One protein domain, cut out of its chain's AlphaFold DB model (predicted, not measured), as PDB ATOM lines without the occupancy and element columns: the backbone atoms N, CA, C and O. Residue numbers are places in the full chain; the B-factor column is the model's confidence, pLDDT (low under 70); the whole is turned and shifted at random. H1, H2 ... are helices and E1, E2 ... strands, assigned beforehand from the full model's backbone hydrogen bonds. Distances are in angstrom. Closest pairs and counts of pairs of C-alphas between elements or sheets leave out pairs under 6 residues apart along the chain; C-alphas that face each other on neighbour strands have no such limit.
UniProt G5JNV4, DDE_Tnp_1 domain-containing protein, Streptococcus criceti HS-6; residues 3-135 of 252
ATOM      1  N   MET A   3      -8.882  35.538 -40.492       93.50
ATOM      2  CA  MET A   3      -8.269  34.469 -39.702       93.50
ATOM      3  C   MET A   3      -7.372  33.597 -40.578       93.50
ATOM      4  O   MET A   3      -7.702  33.306 -41.728       93.50
ATOM      5  N   ASP A   4      -6.231  33.178 -40.029       91.50
ATOM      6  CA  ASP A   4      -5.326  32.237 -40.697       91.50
ATOM      7  C   ASP A   4      -5.761  30.781 -40.437       91.50
ATOM      8  O   ASP A   4      -6.804  30.499 -39.842       91.50
ATOM      9  N   ARG A   5      -4.943  29.833 -40.883       88.44
ATOM     10  CA  ARG A   5      -5.148  28.395 -40.695       88.44
ATOM     11  C   ARG A   5      -5.300  28.041 -39.210       88.44
ATOM     12  O   ARG A   5      -4.536  28.512 -38.375       88.44
ATOM     13  N   GLY A   6      -6.213  27.116 -38.909       86.75
ATOM     14  CA  GLY A   6      -6.444  26.590 -37.554       86.75
ATOM     15  C   GLY A   6      -7.717  27.101 -36.879       86.75
ATOM     16  O   GLY A   6      -8.134  26.527 -35.881       86.75
ATOM     17  N   TYR A   7      -8.371  28.106 -37.462       90.44
ATOM     18  CA  TYR A   7      -9.690  28.584 -37.031       90.44
ATOM     19  C   TYR A   7     -10.848  27.926 -37.805       90.44
ATOM     20  O   TYR A   7     -12.001  28.309 -37.642       90.44
ATOM     21  N   GLU A   8     -10.563  26.932 -38.653       88.88
ATOM     22  CA  GLU A   8     -11.583  26.246 -39.450       88.88
ATOM     23  C   GLU A   8     -12.566  25.480 -38.549       88.88
ATOM     24  O   GLU A   8     -12.230  24.474 -37.928       88.88
ATOM     25  N   SER A   9     -13.800  25.977 -38.433       92.56
ATOM     26  CA  SER A   9     -14.830  25.359 -37.596       92.56
ATOM     27  C   SER A   9     -16.229  25.770 -38.044       92.56
ATOM     28  O   SER A   9     -16.515  26.958 -38.195       92.56
ATOM     29  N   HIS A  10     -17.125  24.788 -38.193       94.62
ATOM     30  CA  HIS A  10     -18.546  25.044 -38.449       94.62
ATOM     31  C   HIS A  10     -19.179  25.875 -37.330       94.62
ATOM     32  O   HIS A  10     -19.948  26.785 -37.619       94.62
ATOM     33  N   ASN A  11     -18.814  25.610 -36.070       95.94
ATOM     34  CA  ASN A  11     -19.338  26.363 -34.932       95.94
ATOM     35  C   ASN A  11     -18.876  27.821 -34.974       95.94
ATOM     36  O   ASN A  11     -19.672  28.724 -34.755       95.94
ATOM     37  N   LEU A  12     -17.599  28.061 -35.301       96.12
ATOM     38  CA  LEU A  12     -17.081  29.425 -35.400       96.12
ATOM     39  C   LEU A  12     -17.770  30.198 -36.527       96.12
ATOM     40  O   LEU A  12     -18.174  31.334 -36.306       96.12
ATOM     41  N   MET A  13     -17.940  29.587 -37.705       96.81
ATOM     42  CA  MET A  13     -18.678  30.204 -38.813       96.81
ATOM     43  C   MET A  13     -20.120  30.528 -38.419       96.81
ATOM     44  O   MET A  13     -20.544  31.658 -38.636       96.81
ATOM     45  N   ALA A  14     -20.831  29.589 -37.788       97.38
ATOM     46  CA  ALA A  14     -22.190  29.811 -37.297       97.38
ATOM     47  C   ALA A  14     -22.243  30.994 -36.315       97.38
ATOM     48  O   ALA A  14     -22.969  31.949 -36.549       97.38
ATOM     49  N   HIS A  15     -21.367  31.033 -35.303       97.50
ATOM     50  CA  HIS A  15     -21.271  32.173 -34.375       97.50
ATOM     51  C   HIS A  15     -20.995  33.510 -35.066       97.50
ATOM     52  O   HIS A  15     -21.495  34.540 -34.622       97.50
ATOM     53  N   CYS A  16     -20.184  33.518 -36.127       97.19
ATOM     54  CA  CYS A  16     -19.977  34.732 -36.916       97.19
ATOM     55  C   CYS A  16     -21.278  35.161 -37.599       97.19
ATOM     56  O   CYS A  16     -21.627  36.334 -37.538       97.19
ATOM     57  N   GLN A  17     -21.987  34.224 -38.230       96.94
ATOM     58  CA  GLN A  17     -23.213  34.504 -38.979       96.94
ATOM     59  C   GLN A  17     -24.348  34.970 -38.065       96.94
ATOM     60  O   GLN A  17     -24.945  36.002 -38.346       96.94
ATOM     61  N   GLU A  18     -24.561  34.316 -36.922       97.12
ATOM     62  CA  GLU A  18     -25.572  34.719 -35.929       97.12
ATOM     63  C   GLU A  18     -25.313  36.117 -35.348       97.12
ATOM     64  O   GLU A  18     -26.233  36.829 -34.955       97.12
ATOM     65  N   LYS A  19     -24.045  36.545 -35.312       97.19
ATOM     66  CA  LYS A  19     -23.653  37.902 -34.901       97.19
ATOM     67  C   LYS A  19     -23.640  38.909 -36.053       97.19
ATOM     68  O   LYS A  19     -23.232  40.049 -35.842       97.19
ATOM     69  N   ASN A  20     -24.047  38.511 -37.259       96.69
ATOM     70  CA  ASN A  20     -23.956  39.305 -38.488       96.69
ATOM     71  C   ASN A  20     -22.526  39.790 -38.791       96.69
ATOM     72  O   ASN A  20     -22.301  40.894 -39.284       96.69
ATOM     73  N   TRP A  21     -21.524  38.973 -38.464       97.44
ATOM     74  CA  TRP A  21     -20.121  39.279 -38.708       97.44
ATOM     75  C   TRP A  21     -19.651  38.690 -40.034       97.44
ATOM     76  O   TRP A  21     -19.732  37.486 -40.281       97.44
ATOM     77  N   PHE A  22     -19.044  39.542 -40.856       97.25
ATOM     78  CA  PHE A  22     -18.314  39.099 -42.035       97.25
ATOM     79  C   PHE A  22     -16.997  38.429 -41.655       97.25
ATOM     80  O   PHE A  22     -16.290  38.896 -40.752       97.25
ATOM     81  N   TYR A  23     -16.613  37.373 -42.367       96.81
ATOM     82  CA  TYR A  23     -15.349  36.682 -42.141       96.81
ATOM     83  C   TYR A  23     -14.627  36.260 -43.421       96.81
ATOM     84  O   TYR A  23     -15.235  36.002 -44.455       96.81
ATOM     85  N   ILE A  24     -13.304  36.152 -43.311       96.81
ATOM     86  CA  ILE A  24     -12.408  35.500 -44.265       96.81
ATOM     87  C   ILE A  24     -11.510  34.567 -43.449       96.81
ATOM     88  O   ILE A  24     -10.733  35.034 -42.616       96.81
ATOM     89  N   MET A  25     -11.619  33.258 -43.653       95.69
ATOM     90  CA  MET A  25     -10.799  32.257 -42.963       95.69
ATOM     91  C   MET A  25      -9.967  31.484 -43.972       95.69
ATOM     92  O   MET A  25     -10.518  30.840 -44.861       95.69
ATOM     93  N   ARG A  26      -8.645  31.488 -43.827       93.75
ATOM     94  CA  ARG A  26      -7.798  30.603 -44.626       93.75
ATOM     95  C   ARG A  26      -7.837  29.190 -44.074       93.75
ATOM     96  O   ARG A  26      -7.608  28.970 -42.887       93.75
ATOM     97  N   ILE A  27      -8.027  28.223 -44.961       92.25
ATOM     98  CA  ILE A  27      -8.027  26.802 -44.612       92.25
ATOM     99  C   ILE A  27      -6.806  26.084 -45.177       92.25
ATOM    100  O   ILE A  27      -6.099  26.589 -46.057       92.25
ATOM    101  N   LYS A  28      -6.508  24.907 -44.621       84.44
ATOM    102  CA  LYS A  28      -5.421  24.061 -45.118       84.44
ATOM    103  C   LYS A  28      -5.869  23.337 -46.389       84.44
ATOM    104  O   LYS A  28      -7.009  22.913 -46.512       84.44
ATOM    105  N   ASP A  29      -4.928  23.127 -47.302       74.31
ATOM    106  CA  ASP A  29      -5.149  22.364 -48.537       74.31
ATOM    107  C   ASP A  29      -5.008  20.841 -48.367       74.31
ATOM    108  O   ASP A  29      -5.001  20.109 -49.353       74.31
ATOM    109  N   GLY A  30      -4.882  20.357 -47.129       70.19
ATOM    110  CA  GLY A  30      -4.658  18.944 -46.831       70.19
ATOM    111  C   GLY A  30      -5.921  18.077 -46.890       70.19
ATOM    112  O   GLY A  30      -7.035  18.560 -47.061       70.19
ATOM    113  N   LYS A  31      -5.732  16.768 -46.668       65.25
ATOM    114  CA  LYS A  31      -6.811  15.758 -46.607       65.25
ATOM    115  C   LYS A  31      -7.737  15.896 -45.386       65.25
ATOM    116  O   LYS A  31      -8.743  15.202 -45.295       65.25
ATOM    117  N   MET A  32      -7.385  16.766 -44.446       70.12
ATOM    118  CA  MET A  32      -8.107  16.998 -43.197       70.12
ATOM    119  C   MET A  32      -8.650  18.427 -43.195       70.12
ATOM    120  O   MET A  32      -7.925  19.341 -43.584       70.12
ATOM    121  N   GLY A  33      -9.889  18.609 -42.736       81.31
ATOM    122  CA  GLY A  33     -10.524  19.921 -42.583       81.31
ATOM    123  C   GLY A  33     -11.900  19.992 -43.243       81.31
ATOM    124  O   GLY A  33     -12.449  18.988 -43.693       81.31
ATOM    125  N   ILE A  34     -12.470  21.194 -43.316       85.00
ATOM    126  CA  ILE A  34     -13.804  21.414 -43.913       85.00
ATOM    127  C   ILE A  34     -13.810  21.034 -45.399       85.00
ATOM    128  O   ILE A  34     -14.741  20.375 -45.868       85.00
ATOM    129  N   LYS A  35     -12.720  21.378 -46.102       85.31
ATOM    130  CA  LYS A  35     -12.508  21.124 -47.532       85.31
ATOM    131  C   LYS A  35     -12.697  19.655 -47.918       85.31
ATOM    132  O   LYS A  35     -13.239  19.382 -48.976       85.31
ATOM    133  N   SER A  36     -12.260  18.711 -47.079       85.31
ATOM    134  CA  SER A  36     -12.193  17.293 -47.460       85.31
ATOM    135  C   SER A  36     -13.537  16.579 -47.512       85.31
ATOM    136  O   SER A  36     -13.606  15.477 -48.042       85.31
ATOM    137  N   GLY A  37     -14.601  17.176 -46.973       85.75
ATOM    138  CA  GLY A  37     -15.950  16.643 -47.173       85.75
ATOM    139  C   GLY A  37     -16.818  17.500 -48.082       85.75
ATOM    140  O   GLY A  37     -18.034  17.381 -48.007       85.75
ATOM    141  N   LEU A  38     -16.212  18.414 -48.837       90.50
ATOM    142  CA  LEU A  38     -16.875  19.140 -49.910       90.50
ATOM    143  C   LEU A  38     -16.411  18.548 -51.240       90.50
ATOM    144  O   LEU A  38     -15.246  18.174 -51.385       90.50
ATOM    145  N   ASP A  39     -17.320  18.487 -52.199       91.69
ATOM    146  CA  ASP A  39     -17.014  18.196 -53.591       91.69
ATOM    147  C   ASP A  39     -16.646  19.509 -54.293       91.69
ATOM    148  O   ASP A  39     -17.501  20.352 -54.570       91.69
ATOM    149  N   LEU A  40     -15.348  19.742 -54.475       92.12
ATOM    150  CA  LEU A  40     -14.815  20.996 -55.008       92.12
ATOM    151  C   LEU A  40     -14.170  20.771 -56.381       92.12
ATOM    152  O   LEU A  40     -13.571  19.713 -56.603       92.12
ATOM    153  N   PRO A  41     -14.208  21.774 -57.279       92.50
ATOM    154  CA  PRO A  41     -13.570  21.683 -58.585       92.50
ATOM    155  C   PRO A  41     -12.086  21.320 -58.489       92.50
ATOM    156  O   PRO A  41     -11.353  21.824 -57.637       92.50
ATOM    157  N   GLN A  42     -11.621  20.494 -59.430       87.56
ATOM    158  CA  GLN A  42     -10.198  20.156 -59.579       87.56
ATOM    159  C   GLN A  42      -9.381  21.286 -60.232       87.56
ATOM    160  O   GLN A  42      -8.169  21.159 -60.414       87.56
ATOM    161  N   SER A  43     -10.025  22.398 -60.599       89.25
ATOM    162  CA  SER A  43      -9.349  23.558 -61.166       89.25
ATOM    163  C   SER A  43      -8.391  24.195 -60.156       89.25
ATOM    164  O   SER A  43      -8.573  24.154 -58.938       89.25
ATOM    165  N   SER A  44      -7.338  24.828 -60.674       88.06
ATOM    166  CA  SER A  44      -6.310  25.464 -59.843       88.06
ATOM    167  C   SER A  44      -6.850  26.634 -59.015       88.06
ATOM    168  O   SER A  44      -6.328  26.922 -57.939       88.06
ATOM    169  N   SER A  45      -7.895  27.298 -59.507       93.12
ATOM    170  CA  SER A  45      -8.660  28.344 -58.827       93.12
ATOM    171  C   SER A  45     -10.149  28.106 -59.060       93.12
ATOM    172  O   SER A  45     -10.540  27.607 -60.117       93.12
ATOM    173  N   PHE A  46     -10.965  28.434 -58.065       94.81
ATOM    174  CA  PHE A  46     -12.416  28.280 -58.115       94.81
ATOM    175  C   PHE A  46     -13.084  29.182 -57.082       94.81
ATOM    176  O   PHE A  46     -12.446  29.637 -56.133       94.81
ATOM    177  N   ASP A  47     -14.377  29.392 -57.261       96.00
ATOM    178  CA  ASP A  47     -15.250  30.133 -56.361       96.00
ATOM    179  C   ASP A  47     -16.581  29.388 -56.320       96.00
ATOM    180  O   ASP A  47     -17.223  29.219 -57.356       96.00
ATOM    181  N   VAL A  48     -16.913  28.819 -55.164       95.00
ATOM    182  CA  VAL A  48     -18.043  27.896 -55.018       95.00
ATOM    183  C   VAL A  48     -18.877  28.294 -53.816       95.00
ATOM    184  O   VAL A  48     -18.376  28.329 -52.690       95.00
ATOM    185  N   ASP A  49     -20.166  28.512 -54.048       95.06
ATOM    186  CA  ASP A  49     -21.158  28.654 -52.991       95.06
ATOM    187  C   ASP A  49     -21.479  27.293 -52.360       95.06
ATOM    188  O   ASP A  49     -21.753  26.302 -53.038       95.06
ATOM    189  N   CYS A  50     -21.454  27.246 -51.034       94.12
ATOM    190  CA  CYS A  50     -21.795  26.082 -50.230       94.12
ATOM    191  C   CYS A  50     -22.910  26.458 -49.254       94.12
ATOM    192  O   CYS A  50     -22.796  27.421 -48.496       94.12
ATOM    193  N   ARG A  51     -23.979  25.661 -49.222       95.75
ATOM    194  CA  ARG A  51     -25.069  25.801 -48.249       95.75
ATOM    195  C   ARG A  51     -25.279  24.469 -47.555       95.75
ATOM    196  O   ARG A  51     -26.015  23.612 -48.035       95.75
ATOM    197  N   LEU A  52     -24.594  24.291 -46.431       96.12
ATOM    198  CA  LEU A  52     -24.604  23.049 -45.674       96.12
ATOM    199  C   LEU A  52     -25.768  23.004 -44.688       96.12
ATOM    200  O   LEU A  52     -25.889  23.844 -43.805       96.12
ATOM    201  N   LYS A  53     -26.555  21.940 -44.767       96.44
ATOM    202  CA  LYS A  53     -27.478  21.475 -43.738       96.44
ATOM    203  C   LYS A  53     -26.707  20.597 -42.759       96.44
ATOM    204  O   LYS A  53     -26.362  19.449 -43.053       96.44
ATOM    205  N   LEU A  54     -26.401  21.157 -41.596       95.56
ATOM    206  CA  LEU A  54     -25.689  20.491 -40.514       95.56
ATOM    207  C   LEU A  54     -26.678  19.711 -39.648       95.56
ATOM    208  O   LEU A  54     -27.654  20.276 -39.153       95.56
ATOM    209  N   CYS A  55     -26.421  18.422 -39.425       93.62
ATOM    210  CA  CYS A  55     -27.268  17.589 -38.571       93.62
ATOM    211  C   CYS A  55     -26.452  16.547 -37.788       93.62
ATOM    212  O   CYS A  55     -25.402  16.081 -38.227       93.62
ATOM    213  N   ARG A  56     -26.954  16.149 -36.610       92.25
ATOM    214  CA  ARG A  56     -26.380  15.069 -35.779       92.25
ATOM    215  C   ARG A  56     -27.067  13.707 -35.988       92.25
ATOM    216  O   ARG A  56     -26.715  12.727 -35.332       92.25
ATOM    217  N   LYS A  57     -28.088  13.617 -36.852       89.94
ATOM    218  CA  LYS A  57     -28.873  12.388 -37.072       89.94
ATOM    219  C   LYS A  57     -28.186  11.484 -38.100       89.94
ATOM    220  O   LYS A  57     -27.600  11.962 -39.064       89.94
ATOM    221  N   GLN A  58     -28.251  10.169 -37.890       89.94
ATOM    222  CA  GLN A  58     -27.596   9.162 -38.738       89.94
ATOM    223  C   GLN A  58     -28.545   8.011 -39.123       89.94
ATOM    224  O   GLN A  58     -28.183   6.836 -39.010       89.94
ATOM    225  N   THR A  59     -29.777   8.320 -39.539       90.06
ATOM    226  CA  THR A  59     -30.649   7.300 -40.155       90.06
ATOM    227  C   THR A  59     -30.128   6.915 -41.543       90.06
ATOM    228  O   THR A  59     -29.147   7.490 -42.021       90.06
ATOM    229  N   LYS A  60     -30.729   5.901 -42.179       91.81
ATOM    230  CA  LYS A  60     -30.292   5.437 -43.505       91.81
ATOM    231  C   LYS A  60     -30.388   6.557 -44.545       91.81
ATOM    232  O   LYS A  60     -29.452   6.720 -45.317       91.81
ATOM    233  N   GLU A  61     -31.455   7.350 -44.477       91.56
ATOM    234  CA  GLU A  61     -31.714   8.493 -45.358       91.56
ATOM    235  C   GLU A  61     -30.623   9.556 -45.183       91.56
ATOM    236  O   GLU A  61     -29.873   9.833 -46.108       91.56
ATOM    237  N   TRP A  62     -30.399  10.030 -43.951       91.69
ATOM    238  CA  TRP A  62     -29.357  11.027 -43.675       91.69
ATOM    239  C   TRP A  62     -27.956  10.552 -44.077       91.69
ATOM    240  O   TRP A  62     -27.163  11.322 -44.611       91.69
ATOM    241  N   LYS A  63     -27.629   9.273 -43.847       93.50
ATOM    242  CA  LYS A  63     -26.344   8.696 -44.278       93.50
ATOM    243  C   LYS A  63     -26.193   8.664 -45.798       93.50
ATOM    244  O   LYS A  63     -25.060   8.765 -46.267       93.50
ATOM    245  N   HIS A  64     -27.286   8.469 -46.532       94.50
ATOM    246  CA  HIS A  64     -27.293   8.572 -47.983       94.50
ATOM    247  C   HIS A  64     -27.042  10.023 -48.406       94.50
ATOM    248  O   HIS A  64     -26.090  10.265 -49.142       94.50
ATOM    249  N   ASP A  65     -27.772  10.985 -47.836       94.62
ATOM    250  CA  ASP A  65     -27.654  12.408 -48.182       94.62
ATOM    251  C   ASP A  65     -26.248  12.965 -47.924       94.62
ATOM    252  O   ASP A  65     -25.685  13.647 -48.778       94.62
ATOM    253  N   TYR A  66     -25.620  12.608 -46.794       94.00
ATOM    254  CA  TYR A  66     -24.237  13.009 -46.495       94.00
ATOM    255  C   TYR A  66     -23.219  12.526 -47.536       94.00
ATOM    256  O   TYR A  66     -22.152  13.125 -47.661       94.00
ATOM    257  N   LYS A  67     -23.504  11.418 -48.231       92.69
ATOM    258  CA  LYS A  67     -22.620  10.845 -49.255       92.69
ATOM    259  C   LYS A  67     -22.961  11.347 -50.653       92.69
ATOM    260  O   LYS A  67     -22.048  11.624 -51.418       92.69
ATOM    261  N   ALA A  68     -24.249  11.428 -50.980       94.06
ATOM    262  CA  ALA A  68     -24.734  11.824 -52.297       94.06
ATOM    263  C   ALA A  68     -24.593  13.335 -52.537       94.06
ATOM    264  O   ALA A  68     -24.345  13.758 -53.662       94.06
ATOM    265  N   TYR A  69     -24.705  14.143 -51.478       94.25
ATOM    266  CA  TYR A  69     -24.755  15.602 -51.567       94.25
ATOM    267  C   TYR A  69     -23.799  16.277 -50.557       94.25
ATOM    268  O   TYR A  69     -24.240  17.031 -49.681       94.25
ATOM    269  N   PRO A  70     -22.475  16.052 -50.668       91.19
ATOM    270  CA  PRO A  70     -21.472  16.530 -49.702       91.19
ATOM    271  C   PRO A  70     -21.422  18.062 -49.533       91.19
ATOM    272  O   PRO A  70     -21.066  18.556 -48.462       91.19
ATOM    273  N   ASN A  71     -21.830  18.820 -50.558       93.31
ATOM    274  CA  ASN A  71     -21.910  20.290 -50.526       93.31
ATOM    275  C   ASN A  71     -23.217  20.838 -49.943       93.31
ATOM    276  O   ASN A  71     -23.341  22.049 -49.764       93.31
ATOM    277  N   GLN A  72     -24.191  19.969 -49.662       94.44
ATOM    278  CA  GLN A  72     -25.495  20.355 -49.122       94.44
ATOM    279  C   GLN A  72     -25.757  19.762 -47.743       94.44
ATOM    280  O   GLN A  72     -26.511  20.347 -46.979       94.44
ATOM    281  N   TYR A  73     -25.153  18.624 -47.394       94.88
ATOM    282  CA  TYR A  73     -25.420  17.938 -46.135       94.88
ATOM    283  C   TYR A  73     -24.130  17.586 -45.415       94.88
ATOM    284  O   TYR A  73     -23.187  17.052 -45.996       94.88
ATOM    285  N   ARG A  74     -24.101  17.831 -44.103       94.81
ATOM    286  CA  ARG A  74     -22.951  17.476 -43.274       94.81
ATOM    287  C   ARG A  74     -23.364  16.922 -41.923       94.81
ATOM    288  O   ARG A  74     -24.101  17.542 -41.159       94.81
ATOM    289  N   TYR A  75     -22.790  15.768 -41.602       93.31
ATOM    290  CA  TYR A  75     -22.872  15.196 -40.271       93.31
ATOM    291  C   TYR A  75     -21.951  15.935 -39.294       93.31
ATOM    292  O   TYR A  75     -20.756  16.088 -39.558       93.31
ATOM    293  N   ILE A  76     -22.495  16.322 -38.142       92.69
ATOM    294  CA  ILE A  76     -21.734  16.830 -36.998       92.69
ATOM    295  C   ILE A  76     -21.765  15.771 -35.886       92.69
ATOM    296  O   ILE A  76     -22.846  15.445 -35.387       92.69
ATOM    297  N   PRO A  77     -20.613  15.202 -35.482       90.56
ATOM    298  CA  PRO A  77     -20.583  14.226 -34.404       90.56
ATOM    299  C   PRO A  77     -20.908  14.871 -33.058       90.56
ATOM    300  O   PRO A  77     -20.616  16.040 -32.826       90.56
ATOM    301  N   TYR A  78     -21.457  14.084 -32.132       88.25
ATOM    302  CA  TYR A  78     -21.779  14.560 -30.782       88.25
ATOM    303  C   TYR A  78     -20.567  15.044 -29.981       88.25
ATOM    304  O   TYR A  78     -20.731  15.879 -29.097       88.25
ATOM    305  N   SER A  79     -19.376  14.530 -30.299       89.62
ATOM    306  CA  SER A  79     -18.103  14.954 -29.718       89.62
ATOM    307  C   SER A  79     -17.608  16.302 -30.246       89.62
ATOM    308  O   SER A  79     -16.741  16.904 -29.620       89.62
ATOM    309  N   ALA A  80     -18.124  16.781 -31.382       90.19
ATOM    310  CA  ALA A  80     -17.790  18.101 -31.892       90.19
ATOM    311  C   ALA A  80     -18.672  19.165 -31.231       90.19
ATOM    312  O   ALA A  80     -19.898  19.035 -31.161       90.19
ATOM    313  N   THR A  81     -18.042  20.251 -30.788       92.00
ATOM    314  CA  THR A  81     -18.749  21.434 -30.296       92.00
ATOM    315  C   THR A  81     -19.522  22.078 -31.440       92.00
ATOM    316  O   THR A  81     -18.946  22.425 -32.473       92.00
ATOM    317  N   PHE A  82     -20.830  22.226 -31.251       95.19
ATOM    318  CA  PHE A  82     -21.704  22.973 -32.144       95.19
ATOM    319  C   PHE A  82     -22.925  23.432 -31.356       95.19
ATOM    320  O   PHE A  82     -23.752  22.594 -30.986       95.19
ATOM    321  N   ASP A  83     -23.000  24.733 -31.088       94.62
ATOM    322  CA  ASP A  83     -23.896  25.307 -30.076       94.62
ATOM    323  C   ASP A  83     -25.330  25.482 -30.591       94.62
ATOM    324  O   ASP A  83     -26.276  25.527 -29.810       94.62
ATOM    325  N   PHE A  84     -25.505  25.483 -31.914       94.62
ATOM    326  CA  PHE A  84     -26.796  25.671 -32.584       94.62
ATOM    327  C   PHE A  84     -27.499  24.351 -32.943       94.62
ATOM    328  O   PHE A  84     -28.448  24.330 -33.722       94.62
ATOM    329  N   LEU A  85     -27.033  23.222 -32.393       92.69
ATOM    330  CA  LEU A  85     -27.723  21.931 -32.457       92.69
ATOM    331  C   LEU A  85     -27.752  21.295 -31.065       92.69
ATOM    332  O   LEU A  85     -26.756  21.348 -30.341       92.69
ATOM    333  N   PRO A  86     -28.842  20.604 -30.695       86.44
ATOM    334  CA  PRO A  86     -28.972  20.004 -29.379       86.44
ATOM    335  C   PRO A  86     -27.916  18.918 -29.158       86.44
ATOM    336  O   PRO A  86     -27.667  18.063 -30.013       86.44
ATOM    337  N   ALA A  87     -27.353  18.892 -27.949       76.31
ATOM    338  CA  ALA A  87     -26.348  17.908 -27.553       76.31
ATOM    339  C   ALA A  87     -26.880  16.464 -27.518       76.31
ATOM    340  O   ALA A  87     -26.100  15.521 -27.581       76.31
ATOM    341  N   LYS A  88     -28.199  16.265 -27.421       73.94
ATOM    342  CA  LYS A  88     -28.842  14.945 -27.430       73.94
ATOM    343  C   LYS A  88     -30.005  14.968 -28.414       73.94
ATOM    344  O   LYS A  88     -30.941  15.738 -28.227       73.94
ATOM    345  N   ASN A  89     -29.984  14.096 -29.421       67.81
ATOM    346  CA  ASN A  89     -31.137  13.876 -30.291       67.81
ATOM    347  C   ASN A  89     -31.685  12.457 -30.062       67.81
ATOM    348  O   ASN A  89     -31.058  11.465 -30.439       67.81
ATOM    349  N   ARG A  90     -32.833  12.342 -29.376       68.00
ATOM    350  CA  ARG A  90     -33.513  11.049 -29.173       68.00
ATOM    351  C   ARG A  90     -34.039  10.555 -30.523       68.00
ATOM    352  O   ARG A  90     -34.612  11.337 -31.267       68.00
ATOM    353  N   LYS A  91     -33.930   9.249 -30.814       66.31
ATOM    354  CA  LYS A  91     -34.353   8.649 -32.105       66.31
ATOM    355  C   LYS A  91     -35.758   9.070 -32.573       66.31
ATOM    356  O   LYS A  91     -35.958   9.220 -33.775       66.31
ATOM    357  N   LYS A  92     -36.694   9.252 -31.632       70.44
ATOM    358  CA  LYS A  92     -38.096   9.624 -31.890       70.44
ATOM    359  C   LYS A  92     -38.294  11.091 -32.293       70.44
ATOM    360  O   LYS A  92     -39.324  11.408 -32.870       70.44
ATOM    361  N   ASN A  93     -37.335  11.974 -32.016       77.31
ATOM    362  CA  ASN A  93     -37.467  13.391 -32.336       77.31
ATOM    363  C   ASN A  93     -37.166  13.650 -33.827       77.31
ATOM    364  O   ASN A  93     -36.349  12.934 -34.444       77.31
ATOM    365  N   PRO A  94     -37.799  14.677 -34.427       81.56
ATOM    366  CA  PRO A  94     -37.473  15.102 -35.780       81.56
ATOM    367  C   PRO A  94     -36.000  15.514 -35.883       81.56
ATOM    368  O   PRO A  94     -35.342  15.862 -34.897       81.56
ATOM    369  N   ALA A  95     -35.450  15.413 -37.093       82.31
ATOM    370  CA  ALA A  95     -34.095  15.878 -37.347       82.31
ATOM    371  C   ALA A  95     -34.058  17.401 -37.180       82.31
ATOM    372  O   ALA A  95     -34.792  18.111 -37.857       82.31
ATOM    373  N   GLN A  96     -33.212  17.887 -36.275       89.69
ATOM    374  CA  GLN A  96     -32.915  19.311 -36.182       89.69
ATOM    375  C   GLN A  96     -31.729  19.607 -37.087       89.69
ATOM    376  O   GLN A  96     -30.741  18.862 -37.079       89.69
ATOM    377  N   VAL A  97     -31.871  20.657 -37.884       93.88
ATOM    378  CA  VAL A  97     -30.942  21.029 -38.943       93.88
ATOM    379  C   VAL A  97     -30.561  22.482 -38.741       93.88
ATOM    380  O   VAL A  97     -31.432  23.314 -38.508       93.88
ATOM    381  N   TYR A  98     -29.269  22.765 -38.842       96.56
ATOM    382  CA  TYR A  98     -28.757  24.125 -38.909       96.56
ATOM    383  C   TYR A  98     -28.260  24.391 -40.326       96.56
ATOM    384  O   TYR A  98     -27.479  23.598 -40.854       96.56
ATOM    385  N   GLU A  99     -28.707  25.477 -40.947       97.12
ATOM    386  CA  GLU A  99     -28.242  25.862 -42.276       97.12
ATOM    387  C   GLU A  99     -27.055  26.815 -42.169       97.12
ATOM    388  O   GLU A  99     -27.142  27.864 -41.546       97.12
ATOM    389  N   LEU A 100     -25.944  26.446 -42.799       97.31
ATOM    390  CA  LEU A 100     -24.718  27.223 -42.820       97.31
ATOM    391  C   LEU A 100     -24.331  27.533 -44.266       97.31
ATOM    392  O   LEU A 100     -23.922  26.637 -45.009       97.31
ATOM    393  N   ALA A 101     -24.425  28.804 -44.651       96.81
ATOM    394  CA  ALA A 101     -24.071  29.279 -45.986       96.81
ATOM    395  C   ALA A 101     -22.696  29.960 -45.991       96.81
ATOM    396  O   ALA A 101     -22.408  30.785 -45.128       96.81
ATOM    397  N   PHE A 102     -21.828  29.617 -46.940       96.75
ATOM    398  CA  PHE A 102     -20.516  30.241 -47.124       96.75
ATOM    399  C   PHE A 102     -19.967  29.964 -48.526       96.75
ATOM    400  O   PHE A 102     -20.355  29.004 -49.179       96.75
ATOM    401  N   ARG A 103     -19.002  30.767 -48.962       96.19
ATOM    402  CA  ARG A 103     -18.212  30.570 -50.178       96.19
ATOM    403  C   ARG A 103     -16.872  29.933 -49.873       96.19
ATOM    404  O   ARG A 103     -16.226  30.271 -48.876       96.19
ATOM    405  N   VAL A 104     -16.436  29.051 -50.764       95.81
ATOM    406  CA  VAL A 104     -15.081  28.505 -50.811       95.81
ATOM    407  C   VAL A 104     -14.377  29.087 -52.023       95.81
ATOM    408  O   VAL A 104     -14.720  28.774 -53.159       95.81
ATOM    409  N   VAL A 105     -13.361  29.908 -51.776       95.88
ATOM    410  CA  VAL A 105     -12.636  30.618 -52.831       95.88
ATOM    411  C   VAL A 105     -11.183  30.168 -52.834       95.88
ATOM    412  O   VAL A 105     -10.457  30.380 -51.860       95.88
ATOM    413  N   ARG A 106     -10.741  29.538 -53.922       94.94
ATOM    414  CA  ARG A 106      -9.345  29.162 -54.151       94.94
ATOM    415  C   ARG A 106      -8.696  30.143 -55.117       94.94
ATOM    416  O   ARG A 106      -9.123  30.261 -56.261       94.94
ATOM    417  N   LEU A 107      -7.639  30.809 -54.660       94.06
ATOM    418  CA  LEU A 107      -6.991  31.926 -55.342       94.06
ATOM    419  C   LEU A 107      -5.504  31.675 -55.552       94.06
ATOM    420  O   LEU A 107      -4.816  31.172 -54.664       94.06
ATOM    421  N   LYS A 108      -4.980  32.104 -56.702       91.56
ATOM    422  CA  LYS A 108      -3.537  32.154 -56.962       91.56
ATOM    423  C   LYS A 108      -2.921  33.390 -56.307       91.56
ATOM    424  O   LYS A 108      -3.303  34.524 -56.610       91.56
ATOM    425  N   ILE A 109      -1.932  33.197 -55.439       87.19
ATOM    426  CA  ILE A 109      -1.228  34.296 -54.759       87.19
ATOM    427  C   ILE A 109      -0.042  34.751 -55.605       87.19
ATOM    428  O   ILE A 109       0.048  35.929 -55.952       87.19
ATOM    429  N   SER A 110       0.821  33.799 -55.959       84.38
ATOM    430  CA  SER A 110       2.048  33.969 -56.739       84.38
ATOM    431  C   SER A 110       2.285  32.725 -57.606       84.38
ATOM    432  O   SER A 110       1.465  31.801 -57.621       84.38
ATOM    433  N   SER A 111       3.361  32.706 -58.400       85.50
ATOM    434  CA  SER A 111       3.657  31.571 -59.283       85.50
ATOM    435  C   SER A 111       3.726  30.261 -58.488       85.50
ATOM    436  O   SER A 111       4.495  30.157 -57.540       85.50
ATOM    437  N   GLY A 112       2.871  29.290 -58.828       83.88
ATOM    438  CA  GLY A 112       2.787  27.989 -58.152       83.88
ATOM    439  C   GLY A 112       2.135  27.975 -56.759       83.88
ATOM    440  O   GLY A 112       1.924  26.893 -56.217       83.88
ATOM    441  N   HIS A 113       1.767  29.124 -56.183       88.06
ATOM    442  CA  HIS A 113       1.228  29.202 -54.820       88.06
ATOM    443  C   HIS A 113      -0.239  29.631 -54.787       88.06
ATOM    444  O   HIS A 113      -0.623  30.655 -55.360       88.06
ATOM    445  N   TYR A 114      -1.039  28.869 -54.043       91.06
ATOM    446  CA  TYR A 114      -2.480  29.056 -53.922       91.06
ATOM    447  C   TYR A 114      -2.912  29.150 -52.461       91.06
ATOM    448  O   TYR A 114      -2.252  28.648 -51.550       91.06
ATOM    449  N   GLU A 115      -4.056  29.785 -52.259       92.31
ATOM    450  CA  GLU A 115      -4.740  29.901 -50.982       92.31
ATOM    451  C   GLU A 115      -6.200  29.506 -51.144       92.31
ATOM    452  O   GLU A 115      -6.811  29.828 -52.157       92.31
ATOM    453  N   THR A 116      -6.757  28.829 -50.142       94.25
ATOM    454  CA  THR A 116      -8.191  28.538 -50.074       94.25
ATOM    455  C   THR A 116      -8.779  29.297 -48.893       94.25
ATOM    456  O   THR A 116      -8.281  29.180 -47.769       94.25
ATOM    457  N   LEU A 117      -9.818  30.083 -49.154       95.69
ATOM    458  CA  LEU A 117     -10.507  30.937 -48.196       95.69
ATOM    459  C   LEU A 117     -11.963  30.479 -48.042       95.69
ATOM    460  O   LEU A 117     -12.614  30.138 -49.025       95.69
ATOM    461  N   LEU A 118     -12.470  30.514 -46.813       96.25
ATOM    462  CA  LEU A 118     -13.893  30.440 -46.492       96.25
ATOM    463  C   LEU A 118     -14.398  31.842 -46.159       96.25
ATOM    464  O   LEU A 118     -13.772  32.544 -45.359       96.25
ATOM    465  N   THR A 119     -15.528  32.249 -46.727       97.50
ATOM    466  CA  THR A 119     -16.102  33.575 -46.466       97.50
ATOM    467  C   THR A 119     -17.624  33.576 -46.562       97.50
ATOM    468  O   THR A 119     -18.194  32.771 -47.280       97.50
ATOM    469  N   ASN A 120     -18.286  34.476 -45.842       97.12
ATOM    470  CA  ASN A 120     -19.709  34.798 -46.011       97.12
ATOM    471  C   ASN A 120     -19.922  36.170 -46.678       97.12
ATOM    472  O   ASN A 120     -20.997  36.748 -46.558       97.12
ATOM    473  N   THR A 121     -18.887  36.722 -47.310       95.94
ATOM    474  CA  THR A 121     -18.970  38.005 -48.016       95.94
ATOM    475  C   THR A 121     -19.293  37.804 -49.492       95.94
ATOM    476  O   THR A 121     -18.990  36.766 -50.085       95.94
ATOM    477  N   ASP A 122     -19.869  38.832 -50.093       95.19
ATOM    478  CA  ASP A 122     -20.146  38.970 -51.522       95.19
ATOM    479  C   ASP A 122     -18.951  39.537 -52.309       95.19
ATOM    480  O   ASP A 122     -18.994  39.629 -53.533       95.19
ATOM    481  N   TYR A 123     -17.841  39.859 -51.633       96.56
ATOM    482  CA  TYR A 123     -16.670  40.435 -52.280       96.56
ATOM    483  C   TYR A 123     -16.107  39.537 -53.395       96.56
ATOM    484  O   TYR A 123     -16.038  38.306 -53.243       96.56
ATOM    485  N   PRO A 124     -15.646  40.138 -54.509       95.94
ATOM    486  CA  PRO A 124     -15.032  39.395 -55.592       95.94
ATOM    487  C   PRO A 124     -13.677  38.814 -55.162       95.94
ATOM    488  O   PRO A 124     -13.019  39.351 -54.257       95.94
ATOM    489  N   PRO A 125     -13.198  37.759 -55.838       94.56
ATOM    490  CA  PRO A 125     -11.974  37.066 -55.446       94.56
ATOM    491  C   PRO A 125     -10.725  37.967 -55.348       94.56
ATOM    492  O   PRO A 125      -9.913  37.804 -54.434       94.56
ATOM    493  N   ASP A 126     -10.595  38.981 -56.207       93.12
ATOM    494  CA  ASP A 126      -9.487  39.949 -56.145       93.12
ATOM    495  C   ASP A 126      -9.525  40.835 -54.896       93.12
ATOM    496  O   ASP A 126      -8.484  41.177 -54.324       93.12
ATOM    497  N   GLN A 127     -10.723  41.200 -54.436       95.50
ATOM    498  CA  GLN A 127     -10.889  41.965 -53.207       95.50
ATOM    499  C   GLN A 127     -10.635  41.086 -51.982       95.50
ATOM    500  O   GLN A 127      -9.938  41.522 -51.065       95.50
ATOM    501  N   LEU A 128     -11.094  39.830 -51.997       95.62
ATOM    502  CA  LEU A 128     -10.763  38.846 -50.963       95.62
ATOM    503  C   LEU A 128      -9.252  38.647 -50.839       95.62
ATOM    504  O   LEU A 128      -8.731  38.630 -49.725       95.62
ATOM    505  N   LYS A 129      -8.530  38.578 -51.964       93.38
ATOM    506  CA  LYS A 129      -7.063  38.495 -51.982       93.38
ATOM    507  C   LYS A 129      -6.413  39.697 -51.291       93.38
ATOM    508  O   LYS A 129      -5.519  39.514 -50.468       93.38
ATOM    509  N   LYS A 130      -6.867  40.920 -51.592       92.38
ATOM    510  CA  LYS A 130      -6.356  42.157 -50.967       92.38
ATOM    511  C   LYS A 130      -6.665  42.216 -49.469       92.38
ATOM    512  O   LYS A 130      -5.776  42.522 -48.677       92.38
ATOM    513  N   LEU A 131      -7.897  41.884 -49.081       94.19
ATOM    514  CA  LEU A 131      -8.321  41.843 -47.680       94.19
ATOM    515  C   LEU A 131      -7.542  40.782 -46.901       94.19
ATOM    516  O   LEU A 131      -7.025  41.059 -45.828       94.19
ATOM    517  N   TYR A 132      -7.383  39.578 -47.448       93.25
ATOM    518  CA  TYR A 132      -6.599  38.545 -46.781       93.25
ATOM    519  C   TYR A 132      -5.116  38.931 -46.668       93.25
ATOM    520  O   TYR A 132      -4.490  38.687 -45.636       93.25
ATOM    521  N   ALA A 133      -4.554  39.605 -47.678       89.19
ATOM    522  CA  ALA A 133      -3.188  40.115 -47.622       89.19
ATOM    523  C   ALA A 133      -2.984  41.141 -46.490       89.19
ATOM    524  O   ALA A 133      -1.917  41.145 -45.872       89.19
ATOM    525  N   SER A 134      -3.997  41.951 -46.147       88.31
ATOM    526  CA  SER A 134      -3.897  42.932 -45.054       88.31
ATOM    527  C   SER A 134      -3.708  42.288 -43.674       88.31
ATOM    528  O   SER A 134      -3.176  42.930 -42.767       88.31
ATOM    529  N   ARG A 135      -4.040  40.995 -43.524       89.75
ATOM    530  CA  ARG A 135      -3.769  40.203 -42.311       89.75
ATOM    531  C   ARG A 135      -2.300  40.267 -41.901       89.75
ATOM    532  O   ARG A 135      -2.021  40.328 -40.710       89.75
TER     533      ARG A 135
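Overview. This is residues 3 to 135 of the 252 residues of the protein "DDE_Tnp_1 domain-containing protein" of Streptococcus criceti HS-6 (UniProt G5JNV4). A long, strongly twisted ribbon of five strands runs through this elongated model, with the hairpin of E4 and E5 and the strand E2 lying along its length. H4 packs across E5 near one end, H3 packs on the edge strand E3 near the other, H1 packs on E4, and short H2 grazes the sheet. The 133 printed residues hold four named helices and five named strands, in the order H1 E1 H2 E2 H3 E3 E4 E5 H4; the sheet, E1 E5 E4 E2 E3, is mixed, and the class is mixed, helices and strands. The whole is compact, with a radius of gyration of the C-alphas of 15.7 A and spans of 53 by 32 by 23 A.

Arrangement. Look first at H1, residues 10 to 18, which is on the sheet; its Ala 14 has its C-alpha 6.6 A from that of Leu 100 in E4, residues 97 to 110. Edge strand E1, residues 24 to 27, is antiparallel to E5, residues 113 to 119, with N 25 and O 118 at 2.8 A. H2, residues 34 to 37, only grazes the sheet. E2, residues 46 to 55, is antiparallel to E4, with N 50 and O 102 at 2.8 A. E2, H3 at residues 60 to 68 and E3 at residues 73 to 75 form a strand-helix-strand unit, two parallel neighbour strands with a helix between; N 74 and O 53 are 3.0 A apart. H3 lies over E3 and only just stands up from the sheet, rising 41 degrees; the closest C-alphas, of Tyr 66 and Tyr 73, are 5.1 A apart. In the hairpin of E4 and E5, N 105 and O 117 are 2.9 A apart. H4, residues 125 to 134, lies over E5 at a height over the sheet of 8.0 A and runs across the strands, at 84 degrees to E5 on the local plane. In H1 and H4 every O i to N i+4 pair is within hydrogen-bond range, in H3 4 of 5 are, and H2 is too short for such a pair.

Along the chain. Find C-alpha 10 at (-18.546, 25.044, -38.449), where H1 begins. E2 measures 26.8 A from first to last C-alpha. E4, the longest strand, covers 39.7 A from C-alpha 97 at (-30.942, 21.029, -38.943), and E5 covers 19.7 A. H4 measures 14.4 A and ends with C-alpha 134 at (-3.897, 42.932, -45.054).

Size, cuts and confidence. The C-alphas farthest apart, of Lys 92 and Ser 111, are 54.5 A apart. The printed part has no cut, and its one long link is residues 76 to 96. Look for pLDDT under 70 at residue 31 and residues 89 to 91.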